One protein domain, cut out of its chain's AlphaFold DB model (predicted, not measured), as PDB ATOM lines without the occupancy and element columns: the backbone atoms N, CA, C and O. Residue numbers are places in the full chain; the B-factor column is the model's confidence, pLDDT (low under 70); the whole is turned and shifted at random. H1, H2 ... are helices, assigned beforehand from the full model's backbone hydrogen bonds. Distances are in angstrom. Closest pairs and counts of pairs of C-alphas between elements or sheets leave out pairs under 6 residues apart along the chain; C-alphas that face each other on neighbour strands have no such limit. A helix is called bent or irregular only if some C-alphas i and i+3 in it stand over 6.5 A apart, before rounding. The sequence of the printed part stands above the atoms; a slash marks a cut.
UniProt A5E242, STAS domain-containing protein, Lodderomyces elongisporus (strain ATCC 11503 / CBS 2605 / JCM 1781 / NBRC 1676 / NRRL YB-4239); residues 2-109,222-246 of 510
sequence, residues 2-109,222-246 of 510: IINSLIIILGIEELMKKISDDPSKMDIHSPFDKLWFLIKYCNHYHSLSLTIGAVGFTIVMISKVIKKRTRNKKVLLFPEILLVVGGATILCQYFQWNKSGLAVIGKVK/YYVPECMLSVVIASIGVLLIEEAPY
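AT A GLANCE: This is residues 2 to 109 and 222 to 246 of the 510 residues of the protein "STAS domain-containing protein" of Lodderomyces elongisporus (strain ATCC 11503 / CBS 2605 / JCM 1781 / NBRC 1676 / NRRL YB-4239) (UniProt A5E242). Three helices, H4, H6 and H8, make a loose up-and-down bundle, each running against the one before it in the chain; short H1 packs on H8, and H3 packs on H1. H2 lies towards one end of the longest axis and H5 towards the other, while residues 240 to 246, of which 240 to 242 belong to H8, stick out. The printed part has 133 residues, with eight named helices, H1 to H8 in chain order, and no named strand; the class is all helix. It is only just compact, close to loose, with a radius of gyration of the C-alphas of 16.6 A and spans of 56 by 44 by 29 A.

IN THESE COORDINATES: H1 is residues 2 to 9, beginning at C-alpha 2 (24.884, 93.798, 57.469), and H2 is residues 13 to 20. H3, residues 31 to 44, is 19.7 A long and irregular: C-alphas 40 and 43 are 7.8 A apart. H4, residues 47 to 69, is the longest helix at 32.7 A and begins at C-alpha 47 (37.367, 89.633, 43.355). H5 is residues 73 to 76. H6, residues 80 to 95, measures 22.0 A, and H7 is residues 97 to 100. H8, residues 226 to 242, measures 24.7 A and ends at C-alpha 242 (25.046, 104.714, 64.081).

HOW THE PARTS SIT: H4 touches H8 at a steep tilt of 39 degrees, the same way; their closest C-alphas, Phe 57 and Val 231, are 5.5 A apart. H4 touches H6 at a shallow tilt of 25 degrees, opposite ways, closest at C-alphas Gly 56 and Val 84, 6.5 A. Residues 81 to 88 of H6 touch residues 228 to 232 of H8, closest at C-alphas Val 85 and Met 228, 6.3 A. H1 touches H8 at a shallow tilt of 22 degrees, opposite ways, with C-alphas Ile 9 and Cys 227 closest at 4.6 A. H1 touches H4 at residues 49 to 54 alone, closest at C-alphas Ile 9 and Gly 53, 5.5 A. H1 touches H3, closest at C-alphas Ile 3 and Leu 35, 6.4 A. H2 is close to H1 and H3, H5 to H4 and H7 to H6, but not clearly touching. Helix packing is only just mostly aligned: of the 6 pairs of helices that touch and have a tilt, 4 are at a shallow tilt. Every O i to N i+4 pair is within hydrogen-bond range in H1, H2, H4, H6 and H8, against 8 of 10 in H3; H5 and H7 are too short for such a pair.

THE WHOLE: The C-alphas farthest apart, Ser 24 and Asn 72, are 56.3 A from each other. Residues 110 to 221 are cut out; C-alphas 109 and 222 are 11.1 A apart across the cut. Of the links printed whole, H2 to H3 is short and the others are tight. Mean pLDDT of the printed part is 88.4, and residues 23 to 27 are under 70.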
ATOM      1  N   ILE A   2      23.475  93.593  57.871       90.81
ATOM      2  CA  ILE A   2      24.884  93.798  57.469       90.81
ATOM      3  C   ILE A   2      25.627  92.480  57.204       90.81
ATOM      4  O   ILE A   2      26.235  92.337  56.152       90.81
ATOM      5  N   ILE A   3      25.516  91.504  58.113       91.38
ATOM      6  CA  ILE A   3      26.175  90.191  57.990       91.38
ATOM      7  C   ILE A   3      25.778  89.492  56.678       91.38
ATOM      8  O   ILE A   3      26.642  89.146  55.882       91.38
ATOM      9  N   ASN A   4      24.474  89.362  56.402       90.69
ATOM     10  CA  ASN A   4      23.985  88.757  55.154       90.69
ATOM     11  C   ASN A   4      24.457  89.539  53.918       90.69
ATOM     12  O   ASN A   4      24.858  88.941  52.927       90.69
ATOM     13  N   SER A   5      24.428  90.873  53.971       93.31
ATOM     14  CA  SER A   5      24.887  91.700  52.856       93.31
ATOM     15  C   SER A   5      26.381  91.527  52.580       93.31
ATOM     16  O   SER A   5      26.778  91.554  51.421       93.31
ATOM     17  N   LEU A   6      27.206  91.309  53.609       93.56
ATOM     18  CA  LEU A   6      28.642  91.086  53.442       93.56
ATOM     19  C   LEU A   6      28.937  89.768  52.709       93.56
ATOM     20  O   LEU A   6      29.821  89.736  51.858       93.56
ATOM     21  N   ILE A   7      28.157  88.716  52.978       93.00
ATOM     22  CA  ILE A   7      28.254  87.411  52.293       93.00
ATOM     23  C   ILE A   7      28.040  87.576  50.783       93.00
ATOM     24  O   ILE A   7      28.808  87.042  49.982       93.00
ATOM     25  N   ILE A   8      27.034  88.363  50.397       92.12
ATOM     26  CA  ILE A   8      26.708  88.621  48.989       92.12
ATOM     27  C   ILE A   8      27.745  89.557  48.353       92.12
ATOM     28  O   ILE A   8      28.167  89.328  47.224       92.12
ATOM     29  N   ILE A   9      28.224  90.579  49.075       93.12
ATOM     30  CA  ILE A   9      29.290  91.477  48.590       93.12
ATOM     31  C   ILE A   9      30.580  90.696  48.297       93.12
ATOM     32  O   ILE A   9      31.218  90.933  47.273       93.12
ATOM     33  N   LEU A  10      30.937  89.731  49.148       92.62
ATOM     34  CA  LEU A  10      32.089  88.846  48.944       92.62
ATOM     35  C   LEU A  10      31.870  87.806  47.831       92.62
ATOM     36  O   LEU A  10      32.833  87.176  47.401       92.62
ATOM     37  N   GLY A  11      30.637  87.627  47.348       89.31
ATOM     38  CA  GLY A  11      30.307  86.660  46.300       89.31
ATOM     39  C   GLY A  11      30.370  85.199  46.757       89.31
ATOM     40  O   GLY A  11      30.547  84.312  45.931       89.31
ATOM     41  N   ILE A  12      30.237  84.936  48.062       91.19
ATOM     42  CA  ILE A  12      30.342  83.585  48.650       91.19
ATOM     43  C   ILE A  12      28.975  82.978  49.009       91.19
ATOM     44  O   ILE A  12      28.892  82.014  49.769       91.19
ATOM     45  N   GLU A  13      27.881  83.524  48.471       88.81
ATOM     46  CA  GLU A  13      26.520  83.054  48.761       88.81
ATOM     47  C   GLU A  13      26.285  81.608  48.303       88.81
ATOM     48  O   GLU A  13      25.731  80.807  49.053       88.81
ATOM     49  N   GLU A  14      26.732  81.244  47.098       85.75
ATOM     50  CA  GLU A  14      26.598  79.867  46.608       85.75
ATOM     51  C   GLU A  14      27.379  78.874  47.470       85.75
ATOM     52  O   GLU A  14      26.922  77.756  47.704       85.75
ATOM     53  N   LEU A  15      28.547  79.289  47.968       87.00
ATOM     54  CA  LEU A  15      29.356  78.489  48.880       87.00
ATOM     55  C   LEU A  15      28.629  78.290  50.216       87.00
ATOM     56  O   LEU A  15      28.601  77.176  50.732       87.00
ATOM     57  N   MET A  16      27.993  79.344  50.740       86.56
ATOM     58  CA  MET A  16      27.173  79.262  51.949       86.56
ATOM     59  C   MET A  16      25.998  78.296  51.766       86.56
ATOM     60  O   MET A  16      25.780  77.458  52.634       86.56
ATOM     61  N   LYS A  17      25.272  78.372  50.640       85.00
ATOM     62  CA  LYS A  17      24.155  77.456  50.340       85.00
ATOM     63  C   LYS A  17      24.629  76.005  50.269       85.00
ATOM     64  O   LYS A  17      24.106  75.166  50.987       85.00
ATOM     65  N   LYS A  18      25.701  75.731  49.517       84.12
ATOM     66  CA  LYS A  18      26.286  74.381  49.401       84.12
ATOM     67  C   LYS A  18      26.726  73.791  50.741       84.12
ATOM     68  O   LYS A  18      26.651  72.584  50.919       84.12
ATOM     69  N   ILE A  19      27.237  74.620  51.650       83.94
ATOM     70  CA  ILE A  19      27.658  74.174  52.985       83.94
ATOM     71  C   ILE A  19      26.455  73.992  53.907       83.94
ATOM     72  O   ILE A  19      26.443  73.041  54.674       83.94
ATOM     73  N   SER A  20      25.449  74.862  53.807       80.81
ATOM     74  CA  SER A  20      24.216  74.759  54.591       80.81
ATOM     75  C   SER A  20      23.362  73.549  54.204       80.81
ATOM     76  O   SER A  20      22.632  73.046  55.048       80.81
ATOM     77  N   ASP A  21      23.433  73.096  52.949       78.06
ATOM     78  CA  ASP A  21      22.727  71.900  52.470       78.06
ATOM     79  C   ASP A  21      23.430  70.589  52.886       78.06
ATOM     80  O   ASP A  21      22.853  69.510  52.759       78.06
ATOM     81  N   ASP A  22      24.672  70.664  53.382       76.62
ATOM     82  CA  ASP A  22      25.452  69.516  53.849       76.62
ATOM     83  C   ASP A  22      25.428  69.452  55.392       76.62
ATOM     84  O   ASP A  22      26.230  70.128  56.049       76.62
ATOM     85  N   PRO A  23      24.554  68.618  55.999       65.25
ATOM     86  CA  PRO A  23      24.357  68.570  57.454       65.25
ATOM     87  C   PRO A  23      25.605  68.113  58.228       65.25
ATOM     88  O   PRO A  23      25.637  68.173  59.454       65.25
ATOM     89  N   SER A  24      26.650  67.648  57.536       64.94
ATOM     90  CA  SER A  24      27.914  67.225  58.145       64.94
ATOM     91  C   SER A  24      28.916  68.364  58.374       64.94
ATOM     92  O   SER A  24      29.884  68.182  59.115       64.94
ATOM     93  N   LYS A  25      28.727  69.534  57.742       63.81
ATOM     94  CA  LYS A  25      29.761  70.583  57.684       63.81
ATOM     95  C   LYS A  25      29.514  71.765  58.609       63.81
ATOM     96  O   LYS A  25      30.460  72.182  59.281       63.81
ATOM     97  N   MET A  26      28.314  72.349  58.595       66.94
ATOM     98  CA  MET A  26      27.958  73.498  59.439       66.94
ATOM     99  C   MET A  26      26.463  73.832  59.322       66.94
ATOM    100  O   MET A  26      26.008  74.163  58.230       66.94
ATOM    101  N   ASP A  27      25.734  73.863  60.439       69.44
ATOM    102  CA  ASP A  27      24.376  74.422  60.478       69.44
ATOM    103  C   ASP A  27      24.452  75.955  60.543       69.44
ATOM    104  O   ASP A  27      24.869  76.535  61.545       69.44
ATOM    105  N   ILE A  28      24.086  76.637  59.453       73.50
ATOM    106  CA  ILE A  28      24.168  78.102  59.345       73.50
ATOM    107  C   ILE A  28      22.774  78.709  59.545       73.50
ATOM    108  O   ILE A  28      22.100  79.107  58.591       73.50
ATOM    109  N   HIS A  29      22.341  78.820  60.802       77.00
ATOM    110  CA  HIS A  29      21.039  79.405  61.137       77.00
ATOM    111  C   HIS A  29      21.162  80.760  61.835       77.00
ATOM    112  O   HIS A  29      20.511  81.727  61.414       77.00
ATOM    113  N   SER A  30      22.013  80.866  62.858       86.06
ATOM    114  CA  SER A  30      22.122  82.088  63.650       86.06
ATOM    115  C   SER A  30      22.946  83.172  62.933       86.06
ATOM    116  O   SER A  30      23.771  82.888  62.054       86.06
ATOM    117  N   PRO A  31      22.757  84.460  63.277       88.88
ATOM    118  CA  PRO A  31      23.646  85.522  62.812       88.88
ATOM    119  C   PRO A  31      25.113  85.292  63.196       88.88
ATOM    120  O   PRO A  31      25.998  85.663  62.423       88.88
ATOM    121  N   PHE A  32      25.369  84.672  64.349       90.50
ATOM    122  CA  PHE A  32      26.707  84.290  64.787       90.50
ATOM    123  C   PHE A  32      27.331  83.239  63.867       90.50
ATOM    124  O   PHE A  32      28.459  83.434  63.421       90.50
ATOM    125  N   ASP A  33      26.591  82.195  63.487       89.19
ATOM    126  CA  ASP A  33      27.086  81.162  62.564       89.19
ATOM    127  C   ASP A  33      27.465  81.768  61.215       89.19
ATOM    128  O   ASP A  33      28.492  81.435  60.628       89.19
ATOM    129  N   LYS A  34      26.674  82.732  60.741       90.00
ATOM    130  CA  LYS A  34      26.962  83.479  59.510       90.00
ATOM    131  C   LYS A  34      28.205  84.355  59.632       90.00
ATOM    132  O   LYS A  34      28.969  84.470  58.674       90.00
ATOM    133  N   LEU A  35      28.423  84.968  60.794       91.44
ATOM    134  CA  LEU A  35      29.641  85.723  61.082       91.44
ATOM    135  C   LEU A  35      30.864  84.796  61.141       91.44
ATOM    136  O   LEU A  35      31.903  85.111  60.568       91.44
ATOM    137  N   TRP A  36      30.729  83.626  61.764       90.50
ATOM    138  CA  TRP A  36      31.777  82.610  61.800       90.50
ATOM    139  C   TRP A  36      32.099  82.061  60.406       90.50
ATOM    140  O   TRP A  36      33.266  81.946  60.032       90.50
ATOM    141  N   PHE A  37      31.069  81.797  59.599       90.75
ATOM    142  CA  PHE A  37      31.200  81.409  58.197       90.75
ATOM    143  C   PHE A  37      31.994  82.451  57.399       90.75
ATOM    144  O   PHE A  37      32.940  82.096  56.695       90.75
ATOM    145  N   LEU A  38      31.663  83.736  57.557       91.06
ATOM    146  CA  LEU A  38      32.394  84.836  56.927       91.06
ATOM    147  C   LEU A  38      33.875  84.831  57.307       91.06
ATOM    148  O   LEU A  38      34.720  84.959  56.428       91.06
ATOM    149  N   ILE A  39      34.195  84.650  58.590       91.38
ATOM    150  CA  ILE A  39      35.584  84.613  59.070       91.38
ATOM    151  C   ILE A  39      36.333  83.418  58.463       91.38
ATOM    152  O   ILE A  39      37.447  83.577  57.969       91.38
ATOM    153  N   LYS A  40      35.716  82.229  58.447       90.50
ATOM    154  CA  LYS A  40      36.344  80.991  57.962       90.50
ATOM    155  C   LYS A  40      36.561  80.977  56.445       90.50
ATOM    156  O   LYS A  40      37.586  80.486  55.979       90.50
ATOM    157  N   TYR A  41      35.608  81.502  55.675       89.75
ATOM    158  CA  TYR A  41      35.607  81.426  54.209       89.75
ATOM    159  C   TYR A  41      35.915  82.756  53.515       89.75
ATOM    160  O   TYR A  41      35.791  82.840  52.294       89.75
ATOM    161  N   CYS A  42      36.393  83.763  54.253       87.94
ATOM    162  CA  CYS A  42      36.765  85.070  53.702       87.94
ATOM    163  C   CYS A  42      37.723  84.952  52.506       87.94
ATOM    164  O   CYS A  42      37.591  85.690  51.539       87.94
ATOM    165  N   ASN A  43      38.631  83.968  52.523       90.38
ATOM    166  CA  ASN A  43      39.626  83.752  51.468       90.38
ATOM    167  C   ASN A  43      39.044  83.275  50.122       90.38
ATOM    168  O   ASN A  43      39.738  83.347  49.115       90.38
ATOM    169  N   HIS A  44      37.793  82.801  50.076       90.81
ATOM    170  CA  HIS A  44      37.139  82.309  48.850       90.81
ATOM    171  C   HIS A  44      36.327  83.397  48.128       90.81
ATOM    172  O   HIS A  44      35.373  83.097  47.412       90.81
ATOM    173  N   TYR A  45      36.665  84.669  48.340       91.62
ATOM    174  CA  TYR A  45      35.909  85.789  47.790       91.62
ATOM    175  C   TYR A  45      36.021  85.891  46.263       91.62
ATOM    176  O   TYR A  45      37.057  85.614  45.656       91.62
ATOM    177  N   HIS A  46      34.957  86.380  45.631       93.19
ATOM    178  CA  HIS A  46      34.978  86.735  44.220       93.19
ATOM    179  C   HIS A  46      35.482  88.176  44.042       93.19
ATOM    180  O   HIS A  46      34.809  89.141  44.413       93.19
ATOM    181  N   SER A  47      36.673  88.335  43.453       92.31
ATOM    182  CA  SER A  47      37.367  89.633  43.355       92.31
ATOM    183  C   SER A  47      36.543  90.725  42.660       92.31
ATOM    184  O   SER A  47      36.556  91.881  43.083       92.31
ATOM    185  N   LEU A  48      35.795  90.382  41.608       92.50
ATOM    186  CA  LEU A  48      34.982  91.360  40.879       92.50
ATOM    187  C   LEU A  48      33.792  91.850  41.721       92.50
ATOM    188  O   LEU A  48      33.531  93.048  41.783       92.50
ATOM    189  N   SER A  49      33.120  90.945  42.439       93.44
ATOM    190  CA  SER A  49      32.023  91.309  43.349       93.44
ATOM    191  C   SER A  49      32.518  92.192  44.491       93.44
ATOM    192  O   SER A  49      31.906  93.220  44.792       93.44
ATOM    193  N   LEU A  50      33.665  91.838  45.082       93.94
ATOM    194  CA  LEU A  50      34.250  92.600  46.179       93.94
ATOM    195  C   LEU A  50      34.654  94.008  45.735       93.94
ATOM    196  O   LEU A  50      34.344  94.970  46.429       93.94
ATOM    197  N   THR A  51      35.313  94.151  44.583       94.25
ATOM    198  CA  THR A  51      35.742  95.468  44.082       94.25
ATOM    199  C   THR A  51      34.552  96.372  43.769       94.25
ATOM    200  O   THR A  51      34.500  97.498  44.262       94.25
ATOM    201  N   ILE A  52      33.555  95.877  43.028       94.38
ATOM    202  CA  ILE A  52      32.336  96.637  42.712       94.38
ATOM    203  C   ILE A  52      31.575  96.986  43.995       94.38
ATOM    204  O   ILE A  52      31.166  98.133  44.182       94.38
ATOM    205  N   GLY A  53      31.417  96.019  44.901       94.88
ATOM    206  CA  GLY A  53      30.738  96.215  46.176       94.88
ATOM    207  C   GLY A  53      31.446  97.229  47.076       94.88
ATOM    208  O   GLY A  53      30.801  98.126  47.613       94.88
ATOM    209  N   ALA A  54      32.772  97.149  47.203       94.69
ATOM    210  CA  ALA A  54      33.571  98.069  48.011       94.69
ATOM    211  C   ALA A  54      33.553  99.494  47.445       94.69
ATOM    212  O   ALA A  54      33.354 100.452  48.198       94.69
ATOM    213  N   VAL A  55      33.695  99.649  46.123       95.38
ATOM    214  CA  VAL A  55      33.592 100.953  45.452       95.38
ATOM    215  C   VAL A  55      32.191 101.532  45.633       95.38
ATOM    216  O   VAL A  55      32.051 102.669  46.085       95.38
ATOM    217  N   GLY A  56      31.146 100.745  45.368       95.06
ATOM    218  CA  GLY A  56      29.759 101.164  45.554       95.06
ATOM    219  C   GLY A  56      29.456 101.575  46.996       95.06
ATOM    220  O   GLY A  56      28.857 102.626  47.227       95.06
ATOM    221  N   PHE A  57      29.913 100.791  47.976       94.88
ATOM    222  CA  PHE A  57      29.739 101.093  49.397       94.88
ATOM    223  C   PHE A  57      30.456 102.384  49.787       94.88
ATOM    224  O   PHE A  57      29.860 103.244  50.434       94.88
ATOM    225  N   THR A  58      31.696 102.561  49.333       94.75
ATOM    226  CA  THR A  58      32.488 103.768  49.594       94.75
ATOM    227  C   THR A  58      31.807 105.008  49.017       94.75
ATOM    228  O   THR A  58      31.646 105.997  49.729       94.75
ATOM    229  N   ILE A  59      31.318 104.948  47.773       94.69
ATOM    230  CA  ILE A  59      30.598 106.064  47.139       94.69
ATOM    231  C   ILE A  59      29.322 106.407  47.917       94.69
ATOM    232  O   ILE A  59      29.080 107.577  48.219       94.69
ATOM    233  N   VAL A  60      28.516 105.403  48.283       93.19
ATOM    234  CA  VAL A  60      27.278 105.620  49.050       93.19
ATOM    235  C   VAL A  60      27.579 106.230  50.421       93.19
ATOM    236  O   VAL A  60      26.907 107.179  50.826       93.19
ATOM    237  N   MET A  61      28.593 105.733  51.132       91.75
ATOM    238  CA  MET A  61      28.963 106.251  52.452       91.75
ATOM    239  C   MET A  61      29.520 107.674  52.378       91.75
ATOM    240  O   MET A  61      29.103 108.523  53.164       91.75
ATOM    241  N   ILE A  62      30.382 107.978  51.404       92.62
ATOM    242  CA  ILE A  62      30.887 109.340  51.178       92.62
ATOM    243  C   ILE A  62      29.727 110.293  50.874       92.62
ATOM    244  O   ILE A  62      29.630 111.350  51.497       92.62
ATOM    245  N   SER A  63      28.813 109.909  49.977       90.25
ATOM    246  CA  SER A  63      27.639 110.725  49.640       90.25
ATOM    247  C   SER A  63      26.788 111.033  50.877       90.25
ATOM    248  O   SER A  63      26.408 112.183  51.110       90.25
ATOM    249  N   LYS A  64      26.572 110.039  51.749       86.25
ATOM    250  CA  LYS A  64      25.857 110.228  53.019       86.25
ATOM    251  C   LYS A  64      26.583 111.168  53.980       86.25
ATOM    252  O   LYS A  64      25.944 112.048  54.554       86.25
ATOM    253  N   VAL A  65      27.899 111.026  54.141       88.44
ATOM    254  CA  VAL A  65      28.702 111.919  54.996       88.44
ATOM    255  C   VAL A  65      28.640 113.359  54.480       88.44
ATOM    256  O   VAL A  65      28.430 114.288  55.263       88.44
ATOM    257  N   ILE A  66      28.738 113.552  53.161       89.44
ATOM    258  CA  ILE A  66      28.596 114.866  52.523       89.44
ATOM    259  C   ILE A  66      27.211 115.451  52.815       89.44
ATOM    260  O   ILE A  66      27.115 116.605  53.238       89.44
ATOM    261  N   LYS A  67      26.138 114.668  52.656       86.88
ATOM    262  CA  LYS A  67      24.769 115.105  52.967       86.88
ATOM    263  C   LYS A  67      24.578 115.464  54.437       86.88
ATOM    264  O   LYS A  67      23.933 116.466  54.720       86.88
ATOM    265  N   LYS A  68      25.165 114.699  55.363       83.19
ATOM    266  CA  LYS A  68      25.102 114.976  56.808       83.19
ATOM    267  C   LYS A  68      25.788 116.299  57.164       83.19
ATOM    268  O   LYS A  68      25.315 117.019  58.035       83.19
ATOM    269  N   ARG A  69      26.889 116.632  56.481       86.69
ATOM    270  CA  ARG A  69      27.668 117.860  56.722       86.69
ATOM    271  C   ARG A  69      27.110 119.092  55.999       86.69
ATOM    272  O   ARG A  69      27.403 120.219  56.389       86.69
ATOM    273  N   THR A  70      26.319 118.896  54.948       84.94
ATOM    274  CA  THR A  70      25.851 119.971  54.068       84.94
ATOM    275  C   THR A  70      24.447 120.442  54.447       84.94
ATOM    276  O   THR A  70      23.519 119.651  54.542       84.94
ATOM    277  N   ARG A  71      24.246 121.761  54.579       78.00
ATOM    278  CA  ARG A  71      22.927 122.367  54.878       78.00
ATOM    279  C   ARG A  71      22.071 122.650  53.628       78.00
ATOM    280  O   ARG A  71      20.923 123.074  53.732       78.00
ATOM    281  N   ASN A  72      22.624 122.449  52.431       84.50
ATOM    282  CA  ASN A  72      21.949 122.733  51.165       84.50
ATOM    283  C   ASN A  72      20.869 121.681  50.849       84.50
ATOM    284  O   ASN A  72      21.176 120.514  50.595       84.50
ATOM    285  N   LYS A  73      19.603 122.120  50.779       78.06
ATOM    286  CA  LYS A  73      18.439 121.264  50.487       78.06
ATOM    287  C   LYS A  73      18.574 120.490  49.167       78.06
ATOM    288  O   LYS A  73      18.146 119.345  49.102       78.06
ATOM    289  N   LYS A  74      19.203 121.066  48.133       80.94
ATOM    290  CA  LYS A  74      19.367 120.397  46.824       80.94
ATOM    291  C   LYS A  74      20.268 119.162  46.904       80.94
ATOM    292  O   LYS A  74      19.991 118.162  46.253       80.94
ATOM    293  N   VAL A  75      21.318 119.223  47.724       80.25
ATOM    294  CA  VAL A  75      22.250 118.103  47.933       80.25
ATOM    295  C   VAL A  75      21.576 117.000  48.747       80.25
ATOM    296  O   VAL A  75      21.760 115.825  48.454       80.25
ATOM    297  N   LEU A  76      20.733 117.365  49.718       79.25
ATOM    298  CA  LEU A  76      20.001 116.409  50.550       79.25
ATOM    299  C   LEU A  76      19.041 115.525  49.729       79.25
ATOM    300  O   LEU A  76      19.003 114.311  49.942       79.25
ATOM    301  N   LEU A  77      18.319 116.112  48.766       82.12
ATOM    302  CA  LEU A  77      17.354 115.408  47.906       82.12
ATOM    303  C   LEU A  77      17.993 114.621  46.744       82.12
ATOM    304  O   LEU A  77      17.280 113.981  45.973       82.12
ATOM    305  N   PHE A  78      19.319 114.643  46.593       86.88
ATOM    306  CA  PHE A  78      19.986 113.979  45.475       86.88
ATOM    307  C   PHE A  78      19.858 112.437  45.553       86.88
ATOM    308  O   PHE A  78      20.229 111.856  46.579       86.88
ATOM    309  N   PRO A  79      19.365 111.735  44.510       88.56
ATOM    310  CA  PRO A  79      19.090 110.296  44.562       88.56
ATOM    311  C   PRO A  79      20.359 109.450  44.338       88.56
ATOM    312  O   PRO A  79      20.536 108.799  43.310       88.56
ATOM    313  N   GLU A  80      21.250 109.429  45.328       89.25
ATOM    314  CA  GLU A  80      22.545 108.731  45.254       89.25
ATOM    315  C   GLU A  80      22.425 107.219  45.018       89.25
ATOM    316  O   GLU A  80      23.182 106.661  44.231       89.25
ATOM    317  N   ILE A  81      21.442 106.556  45.640       90.88
ATOM    318  CA  ILE A  81      21.219 105.111  45.487       90.88
ATOM    319  C   ILE A  81      20.873 104.790  44.031       90.88
ATOM    320  O   ILE A  81      21.402 103.833  43.471       90.88
ATOM    321  N   LEU A  82      20.025 105.613  43.403       91.50
ATOM    322  CA  LEU A  82      19.644 105.442  42.003       91.50
ATOM    323  C   LEU A  82      20.851 105.623  41.080       91.50
ATOM    324  O   LEU A  82      21.022 104.836  40.154       91.50
ATOM    325  N   LEU A  83      21.697 106.623  41.345       91.88
ATOM    326  CA  LEU A  83      22.895 106.878  40.547       91.88
ATOM    327  C   LEU A  83      23.882 105.717  40.651       91.88
ATOM    328  O   LEU A  83      24.335 105.215  39.628       91.88
ATOM    329  N   VAL A  84      24.195 105.261  41.866       93.31
ATOM    330  CA  VAL A  84      25.190 104.201  42.066       93.31
ATOM    331  C   VAL A  84      24.696 102.871  41.492       93.31
ATOM    332  O   VAL A  84      25.437 102.210  40.770       93.31
ATOM    333  N   VAL A  85      23.438 102.490  41.743       93.69
ATOM    334  CA  VAL A  85      22.872 101.244  41.199       93.69
ATOM    335  C   VAL A  85      22.689 101.340  39.683       93.69
ATOM    336  O   VAL A  85      23.064 100.415  38.964       93.69
ATOM    337  N   GLY A  86      22.166 102.456  39.174       93.44
ATOM    338  CA  GLY A  86      21.986 102.684  37.739       93.44
ATOM    339  C   GLY A  86      23.315 102.702  36.985       93.44
ATOM    340  O   GLY A  86      23.463 102.011  35.981       93.44
ATOM    341  N   GLY A  87      24.316 103.405  37.517       93.88
ATOM    342  CA  GLY A  87      25.673 103.432  36.976       93.88
ATOM    343  C   GLY A  87      26.314 102.047  36.966       93.88
ATOM    344  O   GLY A  87      26.811 101.615  35.928       93.88
ATOM    345  N   ALA A  88      26.227 101.302  38.070       94.00
ATOM    346  CA  ALA A  88      26.724  99.928  38.127       94.00
ATOM    347  C   ALA A  88      26.007  99.000  37.134       94.00
ATOM    348  O   ALA A  88      26.644  98.130  36.548       94.00
ATOM    349  N   THR A  89      24.711  99.206  36.897       93.88
ATOM    350  CA  THR A  89      23.927  98.438  35.915       93.88
ATOM    351  C   THR A  89      24.389  98.722  34.485       93.88
ATOM    352  O   THR A  89      24.612  97.791  33.713       93.88
ATOM    353  N   ILE A  90      24.602  99.997  34.138       94.69
ATOM    354  CA  ILE A  90      25.107 100.407  32.818       94.69
ATOM    355  C   ILE A  90      26.518  99.851  32.585       94.69
ATOM    356  O   ILE A  90      26.794  99.290  31.525       94.69
ATOM    357  N   LEU A  91      27.399  99.952  33.585       94.06
ATOM    358  CA  LEU A  91      28.754  99.401  33.516       94.06
ATOM    359  C   LEU A  91      28.734  97.872  33.401       94.06
ATOM    360  O   LEU A  91      29.445  97.316  32.567       94.06
ATOM    361  N   CYS A  92      27.871  97.193  34.162       93.94
ATOM    362  CA  CYS A  92      27.695  95.745  34.079       93.94
ATOM    363  C   CYS A  92      27.231  95.303  32.687       93.94
ATOM    364  O   CYS A  92      27.684  94.274  32.183       93.94
ATOM    365  N   GLN A  93      26.356  96.082  32.048       92.56
ATOM    366  CA  GLN A  93      25.914  95.826  30.682       92.56
ATOM    367  C   GLN A  93      27.038  96.064  29.662       92.56
ATOM    368  O   GLN A  93      27.230  95.232  28.775       92.56
ATOM    369  N   TYR A  94      27.787  97.164  29.787       94.38
ATOM    370  CA  TYR A  94      28.867  97.522  28.862       94.38
ATOM    371  C   TYR A  94      30.040  96.533  28.926       94.38
ATOM    372  O   TYR A  94      30.475  96.017  27.900       94.38
ATOM    373  N   PHE A  95      30.505  96.209  30.135       93.44
ATOM    374  CA  PHE A  95      31.631  95.299  30.366       93.44
ATOM    375  C   PHE A  95      31.231  93.819  30.445       93.44
ATOM    376  O   PHE A  95      32.093  92.957  30.593       93.44
ATOM    377  N   GLN A  96      29.934  93.509  30.353       91.12
ATOM    378  CA  GLN A  96      29.389  92.148  30.419       91.12
ATOM    379  C   GLN A  96      29.870  91.353  31.644       91.12
ATOM    380  O   GLN A  96      30.191  90.167  31.539       91.12
ATOM    381  N   TRP A  97      29.874  91.977  32.826       89.94
ATOM    382  CA  TRP A  97      30.360  91.348  34.064       89.94
ATOM    383  C   TRP A  97      29.638  90.044  34.426       89.94
ATOM    384  O   TRP A  97      30.243  89.166  35.034       89.94
ATOM    385  N   ASN A  98      28.398  89.860  33.964       88.00
ATOM    386  CA  ASN A  98      27.664  88.596  34.075       88.00
ATOM    387  C   ASN A  98      28.452  87.403  33.481       88.00
ATOM    388  O   ASN A  98      28.558  86.348  34.094       88.00
ATOM    389  N   LYS A  99      29.112  87.582  32.326       88.38
ATOM    390  CA  LYS A  99      29.964  86.532  31.729       88.38
ATOM    391  C   LYS A  99      31.256  86.289  32.510       88.38
ATOM    392  O   LYS A  99      31.863  85.236  32.362       88.38
ATOM    393  N   SER A 100      31.673  87.259  33.320       87.00
ATOM    394  CA  SER A 100      32.875  87.177  34.158       87.00
ATOM    395  C   SER A 100      32.609  86.500  35.511       87.00
ATOM    396  O   SER A 100      33.496  86.478  36.361       87.00
ATOM    397  N   GLY A 101      31.403  85.956  35.722       85.44
ATOM    398  CA  GLY A 101      31.015  85.257  36.950       85.44
ATOM    399  C   GLY A 101      30.360  86.141  38.015       85.44
ATOM    400  O   GLY A 101      30.140  85.671  39.127       85.44
ATOM    401  N   LEU A 102      30.033  87.404  37.703       91.00
ATOM    402  CA  LEU A 102      29.306  88.274  38.629       91.00
ATOM    403  C   LEU A 102      27.818  87.904  38.663       91.00
ATOM    404  O   LEU A 102      27.148  87.947  37.632       91.00
ATOM    405  N   ALA A 103      27.294  87.630  39.857       90.69
ATOM    406  CA  ALA A 103      25.872  87.375  40.053       90.69
ATOM    407  C   ALA A 103      25.028  88.629  39.750       90.69
ATOM    408  O   ALA A 103      25.262  89.721  40.286       90.69
ATOM    409  N   VAL A 104      24.039  88.465  38.871       92.56
ATOM    410  CA  VAL A 104      23.080  89.500  38.460       92.56
ATOM    411  C   VAL A 104      21.656  88.992  38.650       92.56
ATOM    412  O   VAL A 104      21.415  87.793  38.528       92.56
ATOM    413  N   ILE A 105      20.701  89.908  38.853       90.25
ATOM    414  CA  ILE A 105      19.277  89.576  39.079       90.25
ATOM    415  C   ILE A 105      18.718  88.627  38.006       90.25
ATOM    416  O   ILE A 105      17.929  87.725  38.294       90.25
ATOM    417  N   GLY A 106      19.085  88.849  36.742       87.81
ATOM    418  CA  GLY A 106      18.635  88.011  35.641       87.81
ATOM    419  C   GLY A 106      17.176  88.250  35.230       87.81
ATOM    420  O   GLY A 106      16.608  89.330  35.402       87.81
ATOM    421  N   LYS A 107      16.568  87.252  34.569       84.31
ATOM    422  CA  LYS A 107      15.201  87.362  34.027       84.31
ATOM    423  C   LYS A 107      14.185  87.233  35.161       84.31
ATOM    424  O   LYS A 107      13.946  86.135  35.658       84.31
ATOM    425  N   VAL A 108      13.533  88.339  35.503       80.94
ATOM    426  CA  VAL A 108      12.402  88.342  36.437       80.94
ATOM    427  C   VAL A 108      11.187  87.705  35.759       80.94
ATOM    428  O   VAL A 108      10.769  88.135  34.683       80.94
ATOM    429  N   LYS A 109      10.619  86.663  36.377       73.75
ATOM    430  CA  LYS A 109       9.403  86.003  35.889       73.75
ATOM    431  C   LYS A 109       8.209  86.939  36.085       73.75
ATOM    432  O   LYS A 109       7.744  87.121  37.204       73.75
ATOM    433  N   TYR A 222      17.720  93.635  34.297       89.00
ATOM    434  CA  TYR A 222      18.370  92.331  34.097       89.00
ATOM    435  C   TYR A 222      19.850  92.327  34.520       89.00
ATOM    436  O   TYR A 222      20.322  91.357  35.111       89.00
ATOM    437  N   TYR A 223      20.575  93.412  34.223       91.81
ATOM    438  CA  TYR A 223      22.019  93.534  34.464       91.81
ATOM    439  C   TYR A 223      22.372  94.142  35.823       91.81
ATOM    440  O   TYR A 223      23.518  94.528  36.033       91.81
ATOM    441  N   VAL A 224      21.415  94.281  36.743       93.81
ATOM    442  CA  VAL A 224      21.709  94.828  38.071       93.81
ATOM    443  C   VAL A 224      22.550  93.807  38.851       93.81
ATOM    444  O   VAL A 224      22.092  92.676  39.039       93.81
ATOM    445  N   PRO A 225      23.749  94.181  39.337       94.25
ATOM    446  CA  PRO A 225      24.560  93.294  40.164       94.25
ATOM    447  C   PRO A 225      23.931  93.053  41.540       94.25
ATOM    448  O   PRO A 225      23.554  94.004  42.235       94.25
ATOM    449  N   GLU A 226      23.893  91.798  41.990       92.56
ATOM    450  CA  GLU A 226      23.361  91.442  43.316       92.56
ATOM    451  C   GLU A 226      24.205  92.030  44.458       92.56
ATOM    452  O   GLU A 226      23.677  92.464  45.492       92.56
ATOM    453  N   CYS A 227      25.519  92.153  44.241       93.69
ATOM    454  CA  CYS A 227      26.438  92.802  45.175       93.69
ATOM    455  C   CYS A 227      26.043  94.264  45.440       93.69
ATOM    456  O   CYS A 227      26.119  94.726  46.578       93.69
ATOM    457  N   MET A 228      25.532  94.983  44.431       94.50
ATOM    458  CA  MET A 228      25.113  96.377  44.585       94.50
ATOM    459  C   MET A 228      23.807  96.529  45.361       94.50
ATOM    460  O   MET A 228      23.680  97.460  46.156       94.50
ATOM    461  N   LEU A 229      22.857  95.605  45.201       92.94
ATOM    462  CA  LEU A 229      21.667  95.569  46.057       92.94
ATOM    463  C   LEU A 229      22.059  95.350  47.524       92.94
ATOM    464  O   LEU A 229      21.558  96.029  48.423       92.94
ATOM    465  N   SER A 230      23.020  94.458  47.758       93.81
ATOM    466  CA  SER A 230      23.538  94.174  49.096       93.81
ATOM    467  C   SER A 230      24.282  95.353  49.709       93.81
ATOM    468  O   SER A 230      24.108  95.616  50.896       93.81
ATOM    469  N   VAL A 231      25.025  96.129  48.915       95.19
ATOM    470  CA  VAL A 231      25.628  97.400  49.351       95.19
ATOM    471  C   VAL A 231      24.569  98.372  49.866       95.19
ATOM    472  O   VAL A 231      24.746  98.971  50.930       95.19
ATOM    473  N   VAL A 232      23.452  98.524  49.148       92.44
ATOM    474  CA  VAL A 232      22.366  99.417  49.575       92.44
ATOM    475  C   VAL A 232      21.816  98.966  50.930       92.44
ATOM    476  O   VAL A 232      21.730  99.785  51.848       92.44
ATOM    477  N   ILE A 233      21.534  97.670  51.088       91.44
ATOM    478  CA  ILE A 233      21.036  97.080  52.342       91.44
ATOM    479  C   ILE A 233      22.053  97.243  53.484       91.44
ATOM    480  O   ILE A 233      21.678  97.666  54.579       91.44
ATOM    481  N   ALA A 234      23.341  96.977  53.237       92.88
ATOM    482  CA  ALA A 234      24.411  97.161  54.217       92.88
ATOM    483  C   ALA A 234      24.502  98.620  54.678       92.88
ATOM    484  O   ALA A 234      24.574  98.890  55.875       92.88
ATOM    485  N   SER A 235      24.417  99.570  53.742       90.50
ATOM    486  CA  SER A 235      24.480 101.001  54.047       90.50
ATOM    487  C   SER A 235      23.306 101.486  54.906       90.50
ATOM    488  O   SER A 235      23.455 102.453  55.654       90.50
ATOM    489  N   ILE A 236      22.127 100.864  54.778       86.62
ATOM    490  CA  ILE A 236      20.961 101.142  55.628       86.62
ATOM    491  C   ILE A 236      21.184 100.529  57.012       86.62
ATOM    492  O   ILE A 236      20.934 101.189  58.013       86.62
ATOM    493  N   GLY A 237      21.720  99.306  57.077       88.25
ATOM    494  CA  GLY A 237      22.069  98.663  58.342       88.25
ATOM    495  C   GLY A 237      23.068  99.474  59.172       88.25
ATOM    496  O   GLY A 237      22.876  99.615  60.374       88.25
ATOM    497  N   VAL A 238      24.095 100.053  58.540       88.62
ATOM    498  CA  VAL A 238      25.074 100.920  59.225       88.62
ATOM    499  C   VAL A 238      24.403 102.161  59.817       88.62
ATOM    500  O   VAL A 238      24.690 102.511  60.955       88.62
ATOM    501  N   LEU A 239      23.468 102.779  59.087       83.62
ATOM    502  CA  LEU A 239      22.731 103.954  59.565       83.62
ATOM    503  C   LEU A 239      21.916 103.644  60.831       83.62
ATOM    504  O   LEU A 239      21.897 104.451  61.750       83.62
ATOM    505  N   LEU A 240      21.275 102.472  60.885       83.50
ATOM    506  CA  LEU A 240      20.501 102.048  62.057       83.50
ATOM    507  C   LEU A 240      21.391 101.803  63.286       83.50
ATOM    508  O   LEU A 240      20.957 102.023  64.410       83.50
ATOM    509  N   ILE A 241      22.634 101.355  63.083       86.62
ATOM    510  CA  ILE A 241      23.591 101.131  64.177       86.62
ATOM    511  C   ILE A 241      24.231 102.444  64.642       86.62
ATOM    512  O   ILE A 241      24.555 102.563  65.817       86.62
ATOM    513  N   GLU A 242      24.399 103.433  63.760       85.69
ATOM    514  CA  GLU A 242      25.046 104.714  64.081       85.69
ATOM    515  C   GLU A 242      24.339 105.483  65.215       85.69
ATOM    516  O   GLU A 242      24.991 106.217  65.954       85.69
ATOM    517  N   GLU A 243      23.029 105.287  65.396       78.44
ATOM    518  CA  GLU A 243      22.243 105.934  66.458       78.44
ATOM    519  C   GLU A 243      22.428 105.263  67.838       78.44
ATOM    520  O   GLU A 243      22.311 105.920  68.873       78.44
ATOM    521  N   ALA A 244      22.796 103.977  67.884       86.12
ATOM    522  CA  ALA A 244      22.841 103.196  69.124       86.12
ATOM    523  C   ALA A 244      23.881 103.669  70.171       86.12
ATOM    524  O   ALA A 244      23.538 103.720  71.353       86.12
ATOM    525  N   PRO A 245      25.133 104.042  69.822       89.75
ATOM    526  CA  PRO A 245      26.149 104.406  70.814       89.75
ATOM    527  C   PRO A 245      25.763 105.604  71.683       89.75
ATOM    528  O   PRO A 245      26.087 105.634  72.869       89.75
ATOM    529  N   TYR A 246      25.069 106.583  71.099       89.44
ATOM    530  CA  TYR A 246      24.613 107.768  71.820       89.44
ATOM    531  C   TYR A 246      23.559 107.406  72.877       89.44
ATOM    532  O   TYR A 246      23.693 107.801  74.035       89.44
TER     533      TYR A 246